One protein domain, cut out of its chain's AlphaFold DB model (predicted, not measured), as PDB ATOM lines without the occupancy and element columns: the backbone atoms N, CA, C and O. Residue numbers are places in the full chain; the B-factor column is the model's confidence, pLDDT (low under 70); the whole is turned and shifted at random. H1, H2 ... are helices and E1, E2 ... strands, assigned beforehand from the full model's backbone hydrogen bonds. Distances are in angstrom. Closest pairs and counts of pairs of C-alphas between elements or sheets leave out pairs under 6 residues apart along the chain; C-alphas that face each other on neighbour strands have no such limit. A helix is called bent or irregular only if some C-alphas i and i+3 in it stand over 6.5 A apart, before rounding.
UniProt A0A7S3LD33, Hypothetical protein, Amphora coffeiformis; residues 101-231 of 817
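What this domain is: This is residues 101 to 231 of the 817 residues of the protein "Hypothetical protein" of Amphora coffeiformis (UniProt A0A7S3LD33). One sheet of seven strands is curled like part of a barrel: it folds back at E4, so that E2 and E3 face E6, E7, E1 and E5, and it wraps round H1. H2 packs on H1 near the E2 edge of the sheet, and residues 226 to 231, with H4 among them, stick out as a short tail. The printed part has 131 residues, with four named helices and seven named strands in the order E1 E2 E3 E4 H1 H2 E5 H3 E6 E7 H4. Side by side the strands run E2 E3 E4 E6 E7 E1 E5, all antiparallel, and the class is mixed, helices and strands. The whole is compact, with a radius of gyration of the C-alphas of 14.7 A and spans of 47 by 39 by 25 A.

How they stand to each other: Start at E1, residues 101 to 105, an inner strand of the strongly twisted sheet. Next come E2, residues 113 to 121, E3, residues 127 to 135, and E4, residues 138 to 151, a meander, each strand the antiparallel neighbour of the one before. In the hairpin E2 and E3 look at N 116 and O 132, 2.9 A apart and within hydrogen-bond range; in the hairpin E3 and E4, at N 131 and O 146, 2.8 A. E4 bends by 76 degrees at residue 141. H1, residues 156 to 165, is on the sheet, which curls round it; its closest C-alphas to E3 are those of His 157 and Ile 127, 4.6 A. H2, residues 176 to 185, touches H1 at a steep tilt of 65 degrees, opposite ways, with the C-alphas of Arg 179 and Ala 164 closest at 5.4 A. H2 is on the sheet at a height of 6.6 A, over none of its strands. The edge strand E5, residues 191 to 194, is the antiparallel neighbour of E1, with N 101 and O 193 2.9 A apart. H3, residues 199 to 202, only grazes the sheet and is close to H1 but not clearly touching, the closest C-alphas being those of Ile 202 and Leu 163, 6.9 A. E6, residues 206 to 211, pairs with E4 at N 149 and O 210, 2.8 A, and forms a hairpin with E7, residues 216 to 224, at N 209 and O 217, 2.8 A. E7 pairs with E1 at N 102 and O 222, 2.8 A. The sheet is a folded sheet, bent back on itself into two leaves that face each other: E2 and E3 face E6, E7, E1 and E5, with E4 as the hinge. H4, residues 226 to 229, is not on the sheet. In H1 and H2 every O i to N i+4 pair is within hydrogen-bond range; H3 and H4 are too short for such a pair.

Where its parts are: Find C-alpha 101 at (-45.686, -21.279, -41.828), where E1 begins. E2 and E3 measure 26.2 A and 26.1 A from first to last C-alpha, and E4 27.8 A. H1 starts at C-alpha 156, (-32.179, -33.273, -39.879), and measures 14.2 A, as does H2. E6 covers 16.4 A and E7 24.8 A. H4 ends at C-alpha 229, (-56.706, -15.186, -50.132).

The domain as a whole: The C-alphas farthest apart are those of Glu 123 and Trp 231, 49.2 A. The printed part has no cut, and no link is long. The mean pLDDT of the printed part is 80.4; it is under 70 at residues 107 to 113, 139, 188 to 189, 191 to 192 and 223 to 231.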
ATOM      1  N   LEU A 101     -47.048 -21.536 -41.397       71.44
ATOM      2  CA  LEU A 101     -45.686 -21.279 -41.828       71.44
ATOM      3  C   LEU A 101     -45.372 -22.190 -43.013       71.44
ATOM      4  O   LEU A 101     -45.629 -23.397 -42.988       71.44
ATOM      5  N   ILE A 102     -44.806 -21.596 -44.054       75.31
ATOM      6  CA  ILE A 102     -44.352 -22.290 -45.249       75.31
ATOM      7  C   ILE A 102     -42.907 -21.873 -45.496       75.31
ATOM      8  O   ILE A 102     -42.582 -20.690 -45.505       75.31
ATOM      9  N   ALA A 103     -42.036 -22.840 -45.731       79.75
ATOM     10  CA  ALA A 103     -40.674 -22.634 -46.172       79.75
ATOM     11  C   ALA A 103     -40.528 -23.158 -47.603       79.75
ATOM     12  O   ALA A 103     -40.713 -24.343 -47.876       79.75
ATOM     13  N   ILE A 104     -40.165 -22.277 -48.533       80.12
ATOM     14  CA  ILE A 104     -39.929 -22.644 -49.932       80.12
ATOM     15  C   ILE A 104     -38.472 -22.386 -50.313       80.12
ATOM     16  O   ILE A 104     -37.901 -21.379 -49.897       80.12
ATOM     17  N   PRO A 105     -37.831 -23.235 -51.127       81.81
ATOM     18  CA  PRO A 105     -36.477 -22.965 -51.572       81.81
ATOM     19  C   PRO A 105     -36.472 -21.742 -52.496       81.81
ATOM     20  O   PRO A 105     -37.322 -21.607 -53.374       81.81
ATOM     21  N   GLU A 106     -35.484 -20.862 -52.338       78.06
ATOM     22  CA  GLU A 106     -35.357 -19.589 -53.063       78.06
ATOM     23  C   GLU A 106     -35.402 -19.782 -54.590       78.06
ATOM     24  O   GLU A 106     -35.947 -18.966 -55.333       78.06
ATOM     25  N   VAL A 107     -34.892 -20.919 -55.073       69.69
ATOM     26  CA  VAL A 107     -34.902 -21.269 -56.500       69.69
ATOM     27  C   VAL A 107     -36.308 -21.566 -57.062       69.69
ATOM     28  O   VAL A 107     -36.461 -21.609 -58.283       69.69
ATOM     29  N   PHE A 108     -37.334 -21.717 -56.213       64.25
ATOM     30  CA  PHE A 108     -38.713 -22.095 -56.572       64.25
ATOM     31  C   PHE A 108     -39.739 -20.960 -56.547       64.25
ATOM     32  O   PHE A 108     -40.885 -21.181 -56.935       64.25
ATOM     33  N   VAL A 109     -39.347 -19.729 -56.211       56.09
ATOM     34  CA  VAL A 109     -40.252 -18.558 -56.135       56.09
ATOM     35  C   VAL A 109     -40.955 -18.235 -57.482       56.09
ATOM     36  O   VAL A 109     -41.842 -17.389 -57.547       56.09
ATOM     37  N   ASN A 110     -40.625 -18.941 -58.574       58.41
ATOM     38  CA  ASN A 110     -41.245 -18.795 -59.896       58.41
ATOM     39  C   ASN A 110     -42.481 -19.691 -60.166       58.41
ATOM     40  O   ASN A 110     -43.108 -19.497 -61.204       58.41
ATOM     41  N   GLY A 111     -42.858 -20.621 -59.272       58.03
ATOM     42  CA  GLY A 111     -44.210 -21.223 -59.243       58.03
ATOM     43  C   GLY A 111     -44.505 -22.472 -60.100       58.03
ATOM     44  O   GLY A 111     -45.671 -22.842 -60.210       58.03
ATOM     45  N   ASP A 112     -43.508 -23.147 -60.684       63.75
ATOM     46  CA  ASP A 112     -43.739 -24.286 -61.605       63.75
ATOM     47  C   ASP A 112     -43.730 -25.688 -60.945       63.75
ATOM     48  O   ASP A 112     -44.000 -26.690 -61.612       63.75
ATOM     49  N   TYR A 113     -43.417 -25.793 -59.652       66.81
ATOM     50  CA  TYR A 113     -43.183 -27.079 -58.987       66.81
ATOM     51  C   TYR A 113     -43.804 -27.144 -57.591       66.81
ATOM     52  O   TYR A 113     -43.896 -26.125 -56.904       66.81
ATOM     53  N   SER A 114     -44.140 -28.360 -57.168       71.06
ATOM     54  CA  SER A 114     -44.533 -28.712 -55.806       71.06
ATOM     55  C   SER A 114     -43.366 -29.386 -55.084       71.06
ATOM     56  O   SER A 114     -42.499 -30.005 -55.707       71.06
ATOM     57  N   ILE A 115     -43.316 -29.244 -53.761       75.88
ATOM     58  CA  ILE A 115     -42.311 -29.898 -52.919       75.88
ATOM     59  C   ILE A 115     -43.051 -30.735 -51.898       75.88
ATOM     60  O   ILE A 115     -43.898 -30.226 -51.170       75.88
ATOM     61  N   PHE A 116     -42.691 -32.006 -51.845       79.56
ATOM     62  CA  PHE A 116     -43.161 -32.933 -50.834       79.56
ATOM     63  C   PHE A 116     -41.969 -33.382 -50.005       79.56
ATOM     64  O   PHE A 116     -40.884 -33.631 -50.541       79.56
ATOM     65  N   THR A 117     -42.162 -33.493 -48.699       85.12
ATOM     66  CA  THR A 117     -41.188 -34.150 -47.837       85.12
ATOM     67  C   THR A 117     -41.480 -35.645 -47.746       85.12
ATOM     68  O   THR A 117     -42.580 -36.114 -48.039       85.12
ATOM     69  N   SER A 118     -40.444 -36.416 -47.446       84.94
ATOM     70  CA  SER A 118     -40.513 -37.840 -47.141       84.94
ATOM     71  C   SER A 118     -39.462 -38.128 -46.080       84.94
ATOM     72  O   SER A 118     -38.341 -37.617 -46.164       84.94
ATOM     73  N   PHE A 119     -39.826 -38.917 -45.076       86.81
ATOM     74  CA  PHE A 119     -38.970 -39.210 -43.933       86.81
ATOM     75  C   PHE A 119     -38.543 -40.673 -43.950       86.81
ATOM     76  O   PHE A 119     -39.322 -41.559 -44.296       86.81
ATOM     77  N   THR A 120     -37.290 -40.925 -43.587       84.00
ATOM     78  CA  THR A 120     -36.741 -42.275 -43.398       84.00
ATOM     79  C   THR A 120     -35.876 -42.314 -42.143       84.00
ATOM     80  O   THR A 120     -35.603 -41.278 -41.541       84.00
ATOM     81  N   PHE A 121     -35.416 -43.500 -41.747       82.44
ATOM     82  CA  PHE A 121     -34.489 -43.675 -40.630       82.44
ATOM     83  C   PHE A 121     -33.157 -44.236 -41.113       82.44
ATOM     84  O   PHE A 121     -33.116 -45.086 -42.007       82.44
ATOM     85  N   ASP A 122     -32.063 -43.751 -40.530       85.38
ATOM     86  CA  ASP A 122     -30.737 -44.316 -40.761       85.38
ATOM     87  C   ASP A 122     -30.487 -45.580 -39.913       85.38
ATOM     88  O   ASP A 122     -31.313 -46.006 -39.105       85.38
ATOM     89  N   GLU A 123     -29.316 -46.199 -40.080       84.50
ATOM     90  CA  GLU A 123     -28.925 -47.398 -39.321       84.50
ATOM     91  C   GLU A 123     -28.827 -47.178 -37.798       84.50
ATOM     92  O   GLU A 123     -28.831 -48.144 -37.034       84.50
ATOM     93  N   ASN A 124     -28.756 -45.919 -37.358       84.31
ATOM     94  CA  ASN A 124     -28.714 -45.499 -35.962       84.31
ATOM     95  C   ASN A 124     -30.076 -44.985 -35.470       84.31
ATOM     96  O   ASN A 124     -30.127 -44.391 -34.396       84.31
ATOM     97  N   GLN A 125     -31.155 -45.205 -36.231       80.62
ATOM     98  CA  GLN A 125     -32.504 -44.727 -35.921       80.62
ATOM     99  C   GLN A 125     -32.603 -43.197 -35.837       80.62
ATOM    100  O   GLN A 125     -33.420 -42.653 -35.098       80.62
ATOM    101  N   ARG A 126     -31.788 -42.478 -36.617       88.06
ATOM    102  CA  ARG A 126     -31.915 -41.028 -36.779       88.06
ATOM    103  C   ARG A 126     -32.820 -40.702 -37.955       88.06
ATOM    104  O   ARG A 126     -32.717 -41.320 -39.015       88.06
ATOM    105  N   ILE A 127     -33.646 -39.679 -37.768       90.06
ATOM    106  CA  ILE A 127     -34.562 -39.156 -38.784       90.06
ATOM    107  C   ILE A 127     -33.740 -38.582 -39.943       90.06
ATOM    108  O   ILE A 127     -32.854 -37.744 -39.755       90.06
ATOM    109  N   GLN A 128     -34.059 -39.034 -41.147       91.81
ATOM    110  CA  GLN A 128     -33.571 -38.524 -42.416       91.81
ATOM    111  C   GLN A 128     -34.729 -37.890 -43.176       91.81
ATOM    112  O   GLN A 128     -35.874 -38.324 -43.072       91.81
ATOM    113  N   LEU A 129     -34.411 -36.870 -43.964       93.12
ATOM    114  CA  LEU A 129     -35.375 -36.112 -44.742       93.12
ATOM    115  C   LEU A 129     -34.986 -36.180 -46.210       93.12
ATOM    116  O   LEU A 129     -33.826 -36.004 -46.583       93.12
ATOM    117  N   ARG A 130     -35.993 -36.370 -47.044       92.00
ATOM    118  CA  ARG A 130     -35.910 -36.346 -48.490       92.00
ATOM    119  C   ARG A 130     -36.896 -35.327 -49.031       92.00
ATOM    120  O   ARG A 130     -38.058 -35.307 -48.636       92.00
ATOM    121  N   LEU A 131     -36.430 -34.513 -49.968       89.75
ATOM    122  CA  LEU A 131     -37.261 -33.600 -50.740       89.75
ATOM    123  C   LEU A 131     -37.603 -34.242 -52.080       89.75
ATOM    124  O   LEU A 131     -36.709 -34.655 -52.825       89.75
ATOM    125  N   VAL A 132     -38.891 -34.302 -52.390       85.44
ATOM    126  CA  VAL A 132     -39.429 -34.762 -53.666       85.44
ATOM    127  C   VAL A 132     -40.014 -33.558 -54.391       85.44
ATOM    128  O   VAL A 132     -40.993 -32.966 -53.953       85.44
ATOM    129  N   TYR A 133     -39.397 -33.193 -55.506       83.31
ATOM    130  CA  TYR A 133     -39.843 -32.106 -56.366       83.31
ATOM    131  C   TYR A 133     -40.797 -32.665 -57.422       83.31
ATOM    132  O   TYR A 133     -40.383 -33.498 -58.234       83.31
ATOM    133  N   GLY A 134     -42.052 -32.225 -57.408       77.19
ATOM    134  CA  GLY A 134     -43.098 -32.596 -58.361       77.19
ATOM    135  C   GLY A 134     -43.422 -31.464 -59.337       77.19
ATOM    136  O   GLY A 134     -43.078 -30.305 -59.111       77.19
ATOM    137  N   ASN A 135     -44.068 -31.792 -60.456       77.50
ATOM    138  CA  ASN A 135     -44.641 -30.790 -61.359       77.50
ATOM    139  C   ASN A 135     -46.040 -30.416 -60.851       77.50
ATOM    140  O   ASN A 135     -46.829 -31.312 -60.568       77.50
ATOM    141  N   ASN A 136     -46.394 -29.131 -60.815       72.38
ATOM    142  CA  ASN A 136     -47.750 -28.707 -60.441       72.38
ATOM    143  C   ASN A 136     -48.849 -29.308 -61.344       72.38
ATOM    144  O   ASN A 136     -49.967 -29.522 -60.886       72.38
ATOM    145  N   GLU A 137     -48.546 -29.618 -62.611       76.56
ATOM    146  CA  GLU A 137     -49.494 -30.277 -63.527       76.56
ATOM    147  C   GLU A 137     -49.640 -31.792 -63.285       76.56
ATOM    148  O   GLU A 137     -50.644 -32.375 -63.689       76.56
ATOM    149  N   ASN A 138     -48.645 -32.430 -62.659       73.88
ATOM    150  CA  ASN A 138     -48.597 -33.865 -62.355       73.88
ATOM    151  C   ASN A 138     -47.832 -34.062 -61.031       73.88
ATOM    152  O   ASN A 138     -46.646 -34.412 -61.057       73.88
ATOM    153  N   PRO A 139     -48.477 -33.815 -59.877       65.31
ATOM    154  CA  PRO A 139     -47.811 -33.868 -58.574       65.31
ATOM    155  C   PRO A 139     -47.233 -35.256 -58.252       65.31
ATOM    156  O   PRO A 139     -46.215 -35.341 -57.571       65.31
ATOM    157  N   ASP A 140     -47.811 -36.320 -58.817       71.62
ATOM    158  CA  ASP A 140     -47.364 -37.705 -58.621       71.62
ATOM    159  C   ASP A 140     -46.073 -38.056 -59.389       71.62
ATOM    160  O   ASP A 140     -45.437 -39.080 -59.128       71.62
ATOM    161  N   GLU A 141     -45.667 -37.240 -60.369       76.31
ATOM    162  CA  GLU A 141     -44.464 -37.489 -61.164       76.31
ATOM    163  C   GLU A 141     -43.271 -36.742 -60.552       76.31
ATOM    164  O   GLU A 141     -43.003 -35.578 -60.857       76.31
ATOM    165  N   ALA A 142     -42.540 -37.435 -59.674       75.50
ATOM    166  CA  ALA A 142     -41.321 -36.916 -59.065       75.50
ATOM    167  C   ALA A 142     -40.272 -36.570 -60.139       75.50
ATOM    168  O   ALA A 142     -39.703 -37.444 -60.798       75.50
ATOM    169  N   LEU A 143     -39.978 -35.281 -60.287       79.06
ATOM    170  CA  LEU A 143     -38.966 -34.752 -61.200       79.06
ATOM    171  C   LEU A 143     -37.560 -34.893 -60.627       79.06
ATOM    172  O   LEU A 143     -36.601 -35.143 -61.360       79.06
ATOM    173  N   GLN A 144     -37.436 -34.719 -59.313       83.88
ATOM    174  CA  GLN A 144     -36.174 -34.841 -58.606       83.88
ATOM    175  C   GLN A 144     -36.419 -35.295 -57.170       83.88
ATOM    176  O   GLN A 144     -37.340 -34.828 -56.509       83.88
ATOM    177  N   VAL A 145     -35.557 -36.182 -56.683       86.06
ATOM    178  CA  VAL A 145     -35.545 -36.644 -55.297       86.06
ATOM    179  C   VAL A 145     -34.165 -36.348 -54.724       86.06
ATOM    180  O   VAL A 145     -33.164 -36.738 -55.331       86.06
ATOM    181  N   VAL A 146     -34.097 -35.630 -53.604       91.69
ATOM    182  CA  VAL A 146     -32.831 -35.215 -52.983       91.69
ATOM    183  C   VAL A 146     -32.866 -35.485 -51.486       91.69
ATOM    184  O   VAL A 146     -33.781 -35.035 -50.803       91.69
ATOM    185  N   ASP A 147     -31.862 -36.196 -50.981       94.50
ATOM    186  CA  ASP A 147     -31.703 -36.439 -49.547       94.50
ATOM    187  C   ASP A 147     -31.035 -35.223 -48.877       94.50
ATOM    188  O   ASP A 147     -30.075 -34.648 -49.407       94.50
ATOM    189  N   VAL A 148     -31.542 -34.824 -47.713       95.44
ATOM    190  CA  VAL A 148     -31.060 -33.686 -46.920       95.44
ATOM    191  C   VAL A 148     -30.044 -34.168 -45.887       95.44
ATOM    192  O   VAL A 148     -30.294 -35.111 -45.143       95.44
ATOM    193  N   GLU A 149     -28.884 -33.511 -45.843       96.06
ATOM    194  CA  GLU A 149     -27.815 -33.780 -44.876       96.06
ATOM    195  C   GLU A 149     -27.963 -32.903 -43.626       96.06
ATOM    196  O   GLU A 149     -27.952 -33.415 -42.506       96.06
ATOM    197  N   THR A 150     -28.116 -31.586 -43.809       97.31
ATOM    198  CA  THR A 150     -28.283 -30.630 -42.702       97.31
ATOM    199  C   THR A 150     -29.240 -29.494 -43.047       97.31
ATOM    200  O   THR A 150     -29.400 -29.140 -44.219       97.31
ATOM    201  N   ILE A 151     -29.844 -28.914 -42.011       95.94
ATOM    202  CA  ILE A 151     -30.660 -27.696 -42.047       95.94
ATOM    203  C   ILE A 151     -29.984 -26.700 -41.101       95.94
ATOM    204  O   ILE A 151     -29.782 -27.000 -39.932       95.94
ATOM    205  N   ASP A 152     -29.524 -25.572 -41.635       95.00
ATOM    206  CA  ASP A 152     -28.692 -24.569 -40.953       95.00
ATOM    207  C   ASP A 152     -27.474 -25.164 -40.209       95.00
ATOM    208  O   ASP A 152     -27.095 -24.774 -39.106       95.00
ATOM    209  N   GLY A 153     -26.858 -26.186 -40.815       95.81
ATOM    210  CA  GLY A 153     -25.718 -26.911 -40.246       95.81
ATOM    211  C   GLY A 153     -26.069 -27.914 -39.140       95.81
ATOM    212  O   GLY A 153     -25.188 -28.661 -38.707       95.81
ATOM    213  N   GLN A 154     -27.330 -27.985 -38.717       97.25
ATOM    214  CA  GLN A 154     -27.850 -28.994 -37.801       97.25
ATOM    215  C   GLN A 154     -28.250 -30.262 -38.561       97.25
ATOM    216  O   GLN A 154     -28.697 -30.196 -39.706       97.25
ATOM    217  N   SER A 155     -28.092 -31.440 -37.948       96.31
ATOM    218  CA  SER A 155     -28.604 -32.667 -38.567       96.31
ATOM    219  C   SER A 155     -30.131 -32.613 -38.664       96.31
ATOM    220  O   SER A 155     -30.778 -32.050 -37.785       96.31
ATOM    221  N   VAL A 156     -30.712 -33.223 -39.702       94.62
ATOM    222  CA  VAL A 156     -32.179 -33.273 -39.879       94.62
ATOM    223  C   VAL A 156     -32.879 -33.727 -38.599       94.62
ATOM    224  O   VAL A 156     -33.853 -33.122 -38.173       94.62
ATOM    225  N   HIS A 157     -32.355 -34.771 -37.969       94.00
ATOM    226  CA  HIS A 157     -32.911 -35.318 -36.744       94.00
ATOM    227  C   HIS A 157     -32.976 -34.306 -35.601       94.00
ATOM    228  O   HIS A 157     -34.037 -34.139 -35.008       94.00
ATOM    229  N   ASP A 158     -31.871 -33.613 -35.318       94.50
ATOM    230  CA  ASP A 158     -31.857 -32.651 -34.214       94.50
ATOM    231  C   ASP A 158     -32.745 -31.439 -34.557       94.50
ATOM    232  O   ASP A 158     -33.448 -30.942 -33.686       94.50
ATOM    233  N   PHE A 159     -32.791 -31.024 -35.830       94.88
ATOM    234  CA  PHE A 159     -33.666 -29.938 -36.283       94.88
ATOM    235  C   PHE A 159     -35.152 -30.259 -36.071       94.88
ATOM    236  O   PHE A 159     -35.898 -29.417 -35.586       94.88
ATOM    237  N   ILE A 160     -35.596 -31.480 -36.395       92.69
ATOM    238  CA  ILE A 160     -36.994 -31.894 -36.185       92.69
ATOM    239  C   ILE A 160     -37.344 -31.964 -34.697       92.69
ATOM    240  O   ILE A 160     -38.457 -31.603 -34.322       92.69
ATOM    241  N   ILE A 161     -36.412 -32.403 -33.849       92.06
ATOM    242  CA  ILE A 161     -36.606 -32.427 -32.393       92.06
ATOM    243  C   ILE A 161     -36.712 -31.004 -31.840       92.06
ATOM    244  O   ILE A 161     -37.596 -30.734 -31.028       92.06
ATOM    245  N   ASP A 162     -35.843 -30.096 -32.286       92.44
ATOM    246  CA  ASP A 162     -35.882 -28.690 -31.883       92.44
ATOM    247  C   ASP A 162     -37.180 -28.028 -32.347       92.44
ATOM    248  O   ASP A 162     -37.823 -27.327 -31.567       92.44
ATOM    249  N   LEU A 163     -37.612 -28.321 -33.577       90.69
ATOM    250  CA  LEU A 163     -38.889 -27.869 -34.111       90.69
ATOM    251  C   LEU A 163     -40.046 -28.402 -33.252       90.69
ATOM    252  O   LEU A 163     -40.829 -27.610 -32.749       90.69
ATOM    253  N   ALA A 164     -40.116 -29.712 -32.985       89.56
ATOM    254  CA  ALA A 164     -41.152 -30.333 -32.150       89.56
ATOM    255  C   ALA A 164     -41.201 -29.789 -30.711       89.56
ATOM    256  O   ALA A 164     -42.279 -29.692 -30.123       89.56
ATOM    257  N   ASN A 165     -40.051 -29.420 -30.145       88.81
ATOM    258  CA  ASN A 165     -39.948 -28.822 -28.814       88.81
ATOM    259  C   ASN A 165     -40.249 -27.326 -28.776       88.81
ATOM    260  O   ASN A 165     -40.361 -26.764 -27.686       88.81
ATOM    261  N   ASN A 166     -40.375 -26.682 -29.934       88.75
ATOM    262  CA  ASN A 166     -40.531 -25.247 -30.015       88.75
ATOM    263  C   ASN A 166     -41.919 -24.818 -29.504       88.75
ATOM    264  O   ASN A 166     -42.929 -25.154 -30.126       88.75
ATOM    265  N   PRO A 167     -41.999 -24.046 -28.406       83.56
ATOM    266  CA  PRO A 167     -43.276 -23.616 -27.851       83.56
ATOM    267  C   PRO A 167     -43.994 -22.580 -28.719       83.56
ATOM    268  O   PRO A 167     -45.173 -22.335 -28.514       83.56
ATOM    269  N   ALA A 168     -43.319 -21.959 -29.690       83.06
ATOM    270  CA  ALA A 168     -43.986 -21.120 -30.678       83.06
ATOM    271  C   ALA A 168     -44.776 -21.947 -31.710       83.06
ATOM    272  O   ALA A 168     -45.510 -21.365 -32.502       83.06
ATOM    273  N   MET A 169     -44.666 -23.283 -31.717       81.38
ATOM    274  CA  MET A 169     -45.511 -24.143 -32.543       81.38
ATOM    275  C   MET A 169     -46.715 -24.678 -31.781       81.38
ATOM    276  O   MET A 169     -46.605 -25.177 -30.660       81.38
ATOM    277  N   ARG A 170     -47.862 -24.705 -32.458       76.06
ATOM    278  CA  ARG A 170     -49.095 -25.256 -31.896       76.06
ATOM    279  C   ARG A 170     -49.184 -26.766 -32.113       76.06
ATOM    280  O   ARG A 170     -49.944 -27.247 -32.952       76.06
ATOM    281  N   LEU A 171     -48.406 -27.529 -31.351       78.75
ATOM    282  CA  LEU A 171     -48.525 -28.986 -31.314       78.75
ATOM    283  C   LEU A 171     -49.204 -29.425 -30.008       78.75
ATOM    284  O   LEU A 171     -48.599 -29.333 -28.945       78.75
ATOM    285  N   PRO A 172     -50.445 -29.936 -30.060       72.44
ATOM    286  CA  PRO A 172     -51.268 -30.181 -28.875       72.44
ATOM    287  C   PRO A 172     -50.906 -31.487 -28.143       72.44
ATOM    288  O   PRO A 172     -51.801 -32.136 -27.608       72.44
ATOM    289  N   TYR A 173     -49.644 -31.921 -28.189       81.25
ATOM    290  CA  TYR A 173     -49.191 -33.201 -27.638       81.25
ATOM    291  C   TYR A 173     -48.149 -32.967 -26.544       81.25
ATOM    292  O   TYR A 173     -47.140 -32.304 -26.782       81.25
ATOM    293  N   GLN A 174     -48.360 -33.579 -25.378       76.88
ATOM    294  CA  GLN A 174     -47.474 -33.464 -24.219       76.88
ATOM    295  C   GLN A 174     -46.066 -34.021 -24.470       76.88
ATOM    296  O   GLN A 174     -45.081 -33.405 -24.065       76.88
ATOM    297  N   SER A 175     -45.961 -35.173 -25.143       83.12
ATOM    298  CA  SER A 175     -44.685 -35.859 -25.370       83.12
ATOM    299  C   SER A 175     -43.951 -35.317 -26.601       83.12
ATOM    300  O   SER A 175     -44.568 -35.014 -27.626       83.12
ATOM    301  N   VAL A 176     -42.623 -35.181 -26.527       86.62
ATOM    302  CA  VAL A 176     -41.801 -34.771 -27.687       86.62
ATOM    303  C   VAL A 176     -41.940 -35.777 -28.821       86.62
ATOM    304  O   VAL A 176     -42.078 -35.386 -29.978       86.62
ATOM    305  N   GLY A 177     -41.968 -37.070 -28.498       87.81
ATOM    306  CA  GLY A 177     -42.114 -38.116 -29.493       87.81
ATOM    307  C   GLY A 177     -43.437 -38.018 -30.263       87.81
ATOM    308  O   GLY A 177     -43.432 -38.067 -31.493       87.81
ATOM    309  N   GLY A 178     -44.556 -37.772 -29.569       86.81
ATOM    310  CA  GLY A 178     -45.861 -37.570 -30.209       86.81
ATOM    311  C   GLY A 178     -45.881 -36.335 -31.116       86.81
ATOM    312  O   GLY A 178     -46.469 -36.362 -32.196       86.81
ATOM    313  N   ARG A 179     -45.166 -35.271 -30.729       87.75
ATOM    314  CA  ARG A 179     -44.985 -34.056 -31.541       87.75
ATOM    315  C   ARG A 179     -44.150 -34.303 -32.795       87.75
ATOM    316  O   ARG A 179     -44.534 -33.853 -33.872       87.75
ATOM    317  N   VAL A 180     -43.050 -35.050 -32.682       90.56
ATOM    318  CA  VAL A 180     -42.236 -35.467 -33.835       90.56
ATOM    319  C   VAL A 180     -43.055 -36.324 -34.795       90.56
ATOM    320  O   VAL A 180     -43.051 -36.059 -35.998       90.56
ATOM    321  N   ASN A 181     -43.801 -37.301 -34.275       88.50
ATOM    322  CA  ASN A 181     -44.695 -38.128 -35.082       88.50
ATOM    323  C   ASN A 181     -45.716 -37.265 -35.830       88.50
ATOM    324  O   ASN A 181     -45.843 -37.404 -37.044       88.50
ATOM    325  N   ALA A 182     -46.357 -36.313 -35.149       84.12
ATOM    326  CA  ALA A 182     -47.319 -35.410 -35.770       84.12
ATOM    327  C   ALA A 182     -46.709 -34.551 -36.892       84.12
ATOM    328  O   ALA A 182     -47.328 -34.409 -37.946       84.12
ATOM    329  N   LEU A 183     -45.501 -34.003 -36.713       86.56
ATOM    330  CA  LEU A 183     -44.802 -33.233 -37.757       86.56
ATOM    331  C   LEU A 183     -44.461 -34.078 -38.988       86.56
ATOM    332  O   LEU A 183     -44.521 -33.593 -40.117       86.56
ATOM    333  N   ILE A 184     -44.082 -35.336 -38.771       86.38
ATOM    334  CA  ILE A 184     -43.669 -36.246 -39.840       86.38
ATOM    335  C   ILE A 184     -44.884 -36.785 -40.598       86.38
ATOM    336  O   ILE A 184     -44.895 -36.744 -41.826       86.38
ATOM    337  N   GLN A 185     -45.921 -37.232 -39.886       79.38
ATOM    338  CA  GLN A 185     -47.157 -37.767 -40.474       79.38
ATOM    339  C   GLN A 185     -47.921 -36.716 -41.283       79.38
ATOM    340  O   GLN A 185     -48.476 -37.020 -42.334       79.38
ATOM    341  N   SER A 186     -47.920 -35.467 -40.824       72.06
ATOM    342  CA  SER A 186     -48.527 -34.351 -41.554       72.06
ATOM    343  C   SER A 186     -47.706 -33.848 -42.735       72.06
ATOM    344  O   SER A 186     -48.171 -33.005 -43.502       72.06
ATOM    345  N   ASN A 187     -46.474 -34.338 -42.875       71.56
ATOM    346  CA  ASN A 187     -45.509 -33.829 -43.833       71.56
ATOM    347  C   ASN A 187     -45.215 -32.323 -43.660       71.56
ATOM    348  O   ASN A 187     -44.826 -31.652 -44.618       71.56
ATOM    349  N   ALA A 188     -45.413 -31.777 -42.454       64.88
ATOM    350  CA  ALA A 188     -45.544 -30.336 -42.260       64.88
ATOM    351  C   ALA A 188     -44.224 -29.572 -42.098       64.88
ATOM    352  O   ALA A 188     -44.236 -28.367 -41.899       64.88
ATOM    353  N   VAL A 189     -43.061 -30.214 -42.220       64.62
ATOM    354  CA  VAL A 189     -41.759 -29.603 -41.875       64.62
ATOM    355  C   VAL A 189     -41.442 -28.323 -42.660       64.62
ATOM    356  O   VAL A 189     -40.762 -27.441 -42.141       64.62
ATOM    357  N   PHE A 190     -41.958 -28.192 -43.886       71.81
ATOM    358  CA  PHE A 190     -41.800 -26.979 -44.699       71.81
ATOM    359  C   PHE A 190     -43.116 -26.370 -45.185       71.81
ATOM    360  O   PHE A 190     -43.088 -25.366 -45.886       71.81
ATOM    361  N   VAL A 191     -44.270 -26.948 -44.866       67.06
ATOM    362  CA  VAL A 191     -45.564 -26.441 -45.338       67.06
ATOM    363  C   VAL A 191     -46.602 -26.744 -44.276       67.06
ATOM    364  O   VAL A 191     -46.717 -27.890 -43.867       67.06
ATOM    365  N   GLY A 192     -47.397 -25.760 -43.863       68.06
ATOM    366  CA  GLY A 192     -48.525 -26.056 -42.981       68.06
ATOM    367  C   GLY A 192     -48.188 -26.050 -41.490       68.06
ATOM    368  O   GLY A 192     -49.002 -26.551 -40.719       68.06
ATOM    369  N   LEU A 193     -47.029 -25.524 -41.059       73.44
ATOM    370  CA  LEU A 193     -46.703 -25.524 -39.626       73.44
ATOM    371  C   LEU A 193     -47.655 -24.582 -38.884       73.44
ATOM    372  O   LEU A 193     -47.715 -23.395 -39.229       73.44
ATOM    373  N   PRO A 194     -48.369 -25.075 -37.861       74.00
ATOM    374  CA  PRO A 194     -49.270 -24.247 -37.087       74.00
ATOM    375  C   PRO A 194     -48.475 -23.367 -36.113       74.00
ATOM    376  O   PRO A 194     -47.553 -23.826 -35.432       74.00
ATOM    377  N   VAL A 195     -48.855 -22.098 -36.038       72.81
ATOM    378  CA  VAL A 195     -48.143 -21.060 -35.287       72.81
ATOM    379  C   VAL A 195     -48.899 -20.745 -33.985       72.81
ATOM    380  O   VAL A 195     -50.117 -20.607 -33.994       72.81
ATOM    381  N   ALA A 196     -48.175 -20.660 -32.867       72.31
ATOM    382  CA  ALA A 196     -48.641 -20.219 -31.540       72.31
ATOM    383  C   ALA A 196     -47.706 -19.144 -30.944       72.31
ATOM    384  O   ALA A 196     -47.576 -18.998 -29.733       72.31
ATOM    385  N   GLY A 197     -46.949 -18.459 -31.798       74.56
ATOM    386  CA  GLY A 197     -45.965 -17.468 -31.400       74.56
ATOM    387  C   GLY A 197     -45.425 -16.724 -32.613       74.56
ATOM    388  O   GLY A 197     -46.019 -16.736 -33.691       74.56
ATOM    389  N   ARG A 198     -44.270 -16.076 -32.472       76.38
ATOM    390  CA  ARG A 198     -43.647 -15.389 -33.605       76.38
ATOM    391  C   ARG A 198     -43.239 -16.423 -34.655       76.38
ATOM    392  O   ARG A 198     -42.486 -17.337 -34.323       76.38
ATOM    393  N   PRO A 199     -43.598 -16.239 -35.935       76.31
ATOM    394  CA  PRO A 199     -43.117 -17.100 -37.014       76.31
ATOM    395  C   PRO A 199     -41.592 -17.274 -37.030       76.31
ATOM    396  O   PRO A 199     -41.094 -18.380 -37.219       76.31
ATOM    397  N   THR A 200     -40.857 -16.191 -36.749       78.56
ATOM    398  CA  THR A 200     -39.387 -16.179 -36.684       78.56
ATOM    399  C   THR A 200     -38.810 -16.957 -35.509       78.56
ATOM    400  O   THR A 200     -37.637 -17.320 -35.545       78.56
ATOM    401  N   ASP A 201     -39.611 -17.186 -34.467       80.62
ATOM    402  CA  ASP A 201     -39.210 -18.015 -33.333       80.62
ATOM    403  C   ASP A 201     -39.341 -19.503 -33.691       80.62
ATOM    404  O   ASP A 201     -38.666 -20.317 -33.071       80.62
ATOM    405  N   ILE A 202     -40.139 -19.856 -34.714       83.88
ATOM    406  CA  ILE A 202     -40.288 -21.222 -35.249       83.88
ATOM    407  C   ILE A 202     -39.221 -21.522 -36.306       83.88
ATOM    408  O   ILE A 202     -38.451 -22.467 -36.153       83.88
ATOM    409  N   LEU A 203     -39.170 -20.722 -37.378       83.75
ATOM    410  CA  LEU A 203     -38.152 -20.806 -38.429       83.75
ATOM    411  C   LEU A 203     -37.619 -19.404 -38.740       83.75
ATOM    412  O   LEU A 203     -38.411 -18.471 -38.864       83.75
ATOM    413  N   PRO A 204     -36.301 -19.230 -38.950       84.00
ATOM    414  CA  PRO A 204     -35.765 -17.947 -39.387       84.00
ATOM    415  C   PRO A 204     -36.305 -17.573 -40.778       84.00
ATOM    416  O   PRO A 204     -36.655 -18.452 -41.568       84.00
ATOM    417  N   ASP A 205     -36.291 -16.278 -41.115       78.69
ATOM    418  CA  ASP A 205     -36.721 -15.760 -42.431       78.69
ATOM    419  C   ASP A 205     -36.082 -16.519 -43.601       78.69
ATOM    420  O   ASP A 205     -36.697 -16.729 -44.647       78.69
ATOM    421  N   THR A 206     -34.830 -16.940 -43.414       83.12
ATOM    422  CA  THR A 206     -34.124 -17.819 -44.339       83.12
ATOM    423  C   THR A 206     -33.245 -18.805 -43.589       83.12
ATOM    424  O   THR A 206     -32.606 -18.420 -42.610       83.12
ATOM    425  N   PHE A 207     -33.111 -20.021 -44.109       92.50
ATOM    426  CA  PHE A 207     -32.153 -21.014 -43.618       92.50
ATOM    427  C   PHE A 207     -31.538 -21.808 -44.773       92.50
ATOM    428  O   PHE A 207     -32.099 -21.892 -45.867       92.50
ATOM    429  N   GLU A 208     -30.351 -22.372 -44.557       96.44
ATOM    430  CA  GLU A 208     -29.651 -23.168 -45.569       96.44
ATOM    431  C   GLU A 208     -29.997 -24.655 -45.433       96.44
ATOM    432  O   GLU A 208     -29.883 -25.228 -44.355       96.44
ATOM    433  N   VAL A 209     -30.365 -25.308 -46.534       95.88
ATOM    434  CA  VAL A 209     -30.545 -26.763 -46.605       95.88
ATOM    435  C   VAL A 209     -29.416 -27.352 -47.442       95.88
ATOM    436  O   VAL A 209     -29.284 -27.042 -48.629       95.88
ATOM    437  N   THR A 210     -28.596 -28.202 -46.826       97.12
ATOM    438  CA  THR A 210     -27.469 -28.889 -47.478       97.12
ATOM    439  C   THR A 210     -27.863 -30.310 -47.849       97.12
ATOM    440  O   THR A 210     -28.448 -31.027 -47.039       97.12
ATOM    441  N   PHE A 211     -27.518 -30.739 -49.062       96.31
ATOM    442  CA  PHE A 211     -27.897 -32.046 -49.598       96.31
ATOM    443  C   PHE A 211     -26.788 -33.091 -49.477       96.31
ATOM    444  O   PHE A 211     -25.600 -32.785 -49.621       96.31
ATOM    445  N   VAL A 212     -27.185 -34.356 -49.336       93.75
ATOM    446  CA  VAL A 212     -26.257 -35.491 -49.375       93.75
ATOM    447  C   VAL A 212     -25.556 -35.535 -50.735       93.75
ATOM    448  O   VAL A 212     -26.187 -35.567 -51.791       93.75
ATOM    449  N   GLY A 213     -24.221 -35.558 -50.722       91.44
ATOM    450  CA  GLY A 213     -23.399 -35.508 -51.940       91.44
ATOM    451  C   GLY A 213     -22.940 -34.100 -52.336       91.44
ATOM    452  O   GLY A 213     -22.159 -33.964 -53.283       91.44
ATOM    453  N   GLY A 214     -23.337 -33.084 -51.568       90.50
ATOM    454  CA  GLY A 214     -22.886 -31.704 -51.691       90.50
ATOM    455  C   GLY A 214     -23.829 -30.811 -52.495       90.50
ATOM    456  O   GLY A 214     -24.640 -31.265 -53.298       90.50
ATOM    457  N   GLY A 215     -23.666 -29.504 -52.295       93.12
ATOM    458  CA  GLY A 215     -24.608 -28.486 -52.754       93.12
ATOM    459  C   GLY A 215     -25.580 -28.099 -51.642       93.12
ATOM    460  O   GLY A 215     -25.843 -28.880 -50.730       93.12
ATOM    461  N   SER A 216     -26.090 -26.878 -51.719       94.75
ATOM    462  CA  SER A 216     -27.077 -26.359 -50.785       94.75
ATOM    463  C   SER A 216     -28.029 -25.408 -51.496       94.75
ATOM    464  O   SER A 216     -27.736 -24.913 -52.592       94.75
ATOM    465  N   THR A 217     -29.191 -25.195 -50.894       92.88
ATOM    466  CA  THR A 217     -30.151 -24.173 -51.307       92.88
ATOM    467  C   THR A 217     -30.620 -23.407 -50.084       92.88
ATOM    468  O   THR A 217     -30.789 -23.978 -49.008       92.88
ATOM    469  N   THR A 218     -30.864 -22.117 -50.253       91.56
ATOM    470  CA  THR A 218     -31.532 -21.314 -49.234       91.56
ATOM    471  C   THR A 218     -33.033 -21.553 -49.328       91.56
ATOM    472  O   THR A 218     -33.585 -21.584 -50.430       91.56
ATOM    473  N   PHE A 219     -33.679 -21.758 -48.188       87.94
ATOM    474  CA  PHE A 219     -35.125 -21.709 -48.025       87.94
ATOM    475  C   PHE A 219     -35.519 -20.337 -47.494       87.94
ATOM    476  O   PHE A 219     -34.776 -19.731 -46.725       87.94
ATOM    477  N   VAL A 220     -36.670 -19.856 -47.943       81.56
ATOM    478  CA  VAL A 220     -37.314 -18.621 -47.515       81.56
ATOM    479  C   VAL A 220     -38.595 -19.007 -46.795       81.56
ATOM    480  O   VAL A 220     -39.428 -19.726 -47.351       81.56
ATOM    481  N   THR A 221     -38.731 -18.527 -45.571       79.62
ATOM    482  CA  THR A 221     -39.898 -18.739 -44.723       79.62
ATOM    483  C   THR A 221     -40.915 -17.628 -44.970       79.62
ATOM    484  O   THR A 221     -40.564 -16.454 -45.083       79.62
ATOM    485  N   GLY A 222     -42.191 -17.984 -45.059       71.25
ATOM    486  CA  GLY A 222     -43.307 -17.054 -45.154       71.25
ATOM    487  C   GLY A 222     -44.526 -17.567 -44.404       71.25
ATOM    488  O   GLY A 222     -44.688 -18.768 -44.204       71.25
ATOM    489  N   CYS A 223     -45.397 -16.648 -44.004       68.25
ATOM    490  CA  CYS A 223     -46.696 -16.980 -43.433       68.25
ATOM    491  C   CYS A 223     -47.766 -16.874 -44.511       68.25
ATOM    492  O   CYS A 223     -47.849 -15.866 -45.218       68.25
ATOM    493  N   PHE A 224     -48.599 -17.898 -44.609       63.88
ATOM    494  CA  PHE A 224     -49.782 -17.902 -45.453       63.88
ATOM    495  C   PHE A 224     -51.016 -17.922 -44.561       63.88
ATOM    496  O   PHE A 224     -51.145 -18.836 -43.757       63.88
ATOM    497  N   ALA A 225     -51.905 -16.939 -44.712       60.97
ATOM    498  CA  ALA A 225     -53.236 -16.985 -44.118       60.97
ATOM    499  C   ALA A 225     -54.290 -17.215 -45.216       60.97
ATOM    500  O   ALA A 225     -54.486 -16.329 -46.058       60.97
ATOM    501  N   PRO A 226     -54.986 -18.367 -45.209       53.78
ATOM    502  CA  PRO A 226     -56.058 -18.693 -46.145       53.78
ATOM    503  C   PRO A 226     -57.162 -17.625 -46.195       53.78
ATOM    504  O   PRO A 226     -57.711 -17.338 -47.258       53.78
ATOM    505  N   THR A 227     -57.462 -16.982 -45.062       50.53
ATOM    506  CA  THR A 227     -58.493 -15.937 -44.951       50.53
ATOM    507  C   THR A 227     -58.183 -14.709 -45.818       50.53
ATOM    508  O   THR A 227     -59.088 -14.160 -46.457       50.53
ATOM    509  N   PHE A 228     -56.908 -14.332 -45.976       42.94
ATOM    510  CA  PHE A 228     -56.496 -13.202 -46.822       42.94
ATOM    511  C   PHE A 228     -56.594 -13.492 -48.329       42.94
ATOM    512  O   PHE A 228     -56.717 -12.559 -49.131       42.94
ATOM    513  N   GLU A 229     -56.604 -14.766 -48.730       38.12
ATOM    514  CA  GLU A 229     -56.706 -15.186 -50.132       38.12
ATOM    515  C   GLU A 229     -58.074 -14.824 -50.743       38.12
ATOM    516  O   GLU A 229     -58.178 -14.478 -51.922       38.12
ATOM    517  N   THR A 230     -59.133 -14.791 -49.928       36.53
ATOM    518  CA  THR A 230     -60.472 -14.374 -50.385       36.53
ATOM    519  C   THR A 230     -60.602 -12.863 -50.602       36.53
ATOM    520  O   THR A 230     -61.423 -12.426 -51.414       36.53
ATOM    521  N   TRP A 231     -59.765 -12.051 -49.950       33.72
ATOM    522  CA  TRP A 231     -59.769 -10.592 -50.109       33.72
ATOM    523  C   TRP A 231     -58.933 -10.120 -51.308       33.72
ATOM    524  O   TRP A 231     -59.216  -9.061 -51.878       33.72
TER     525      TRP A 231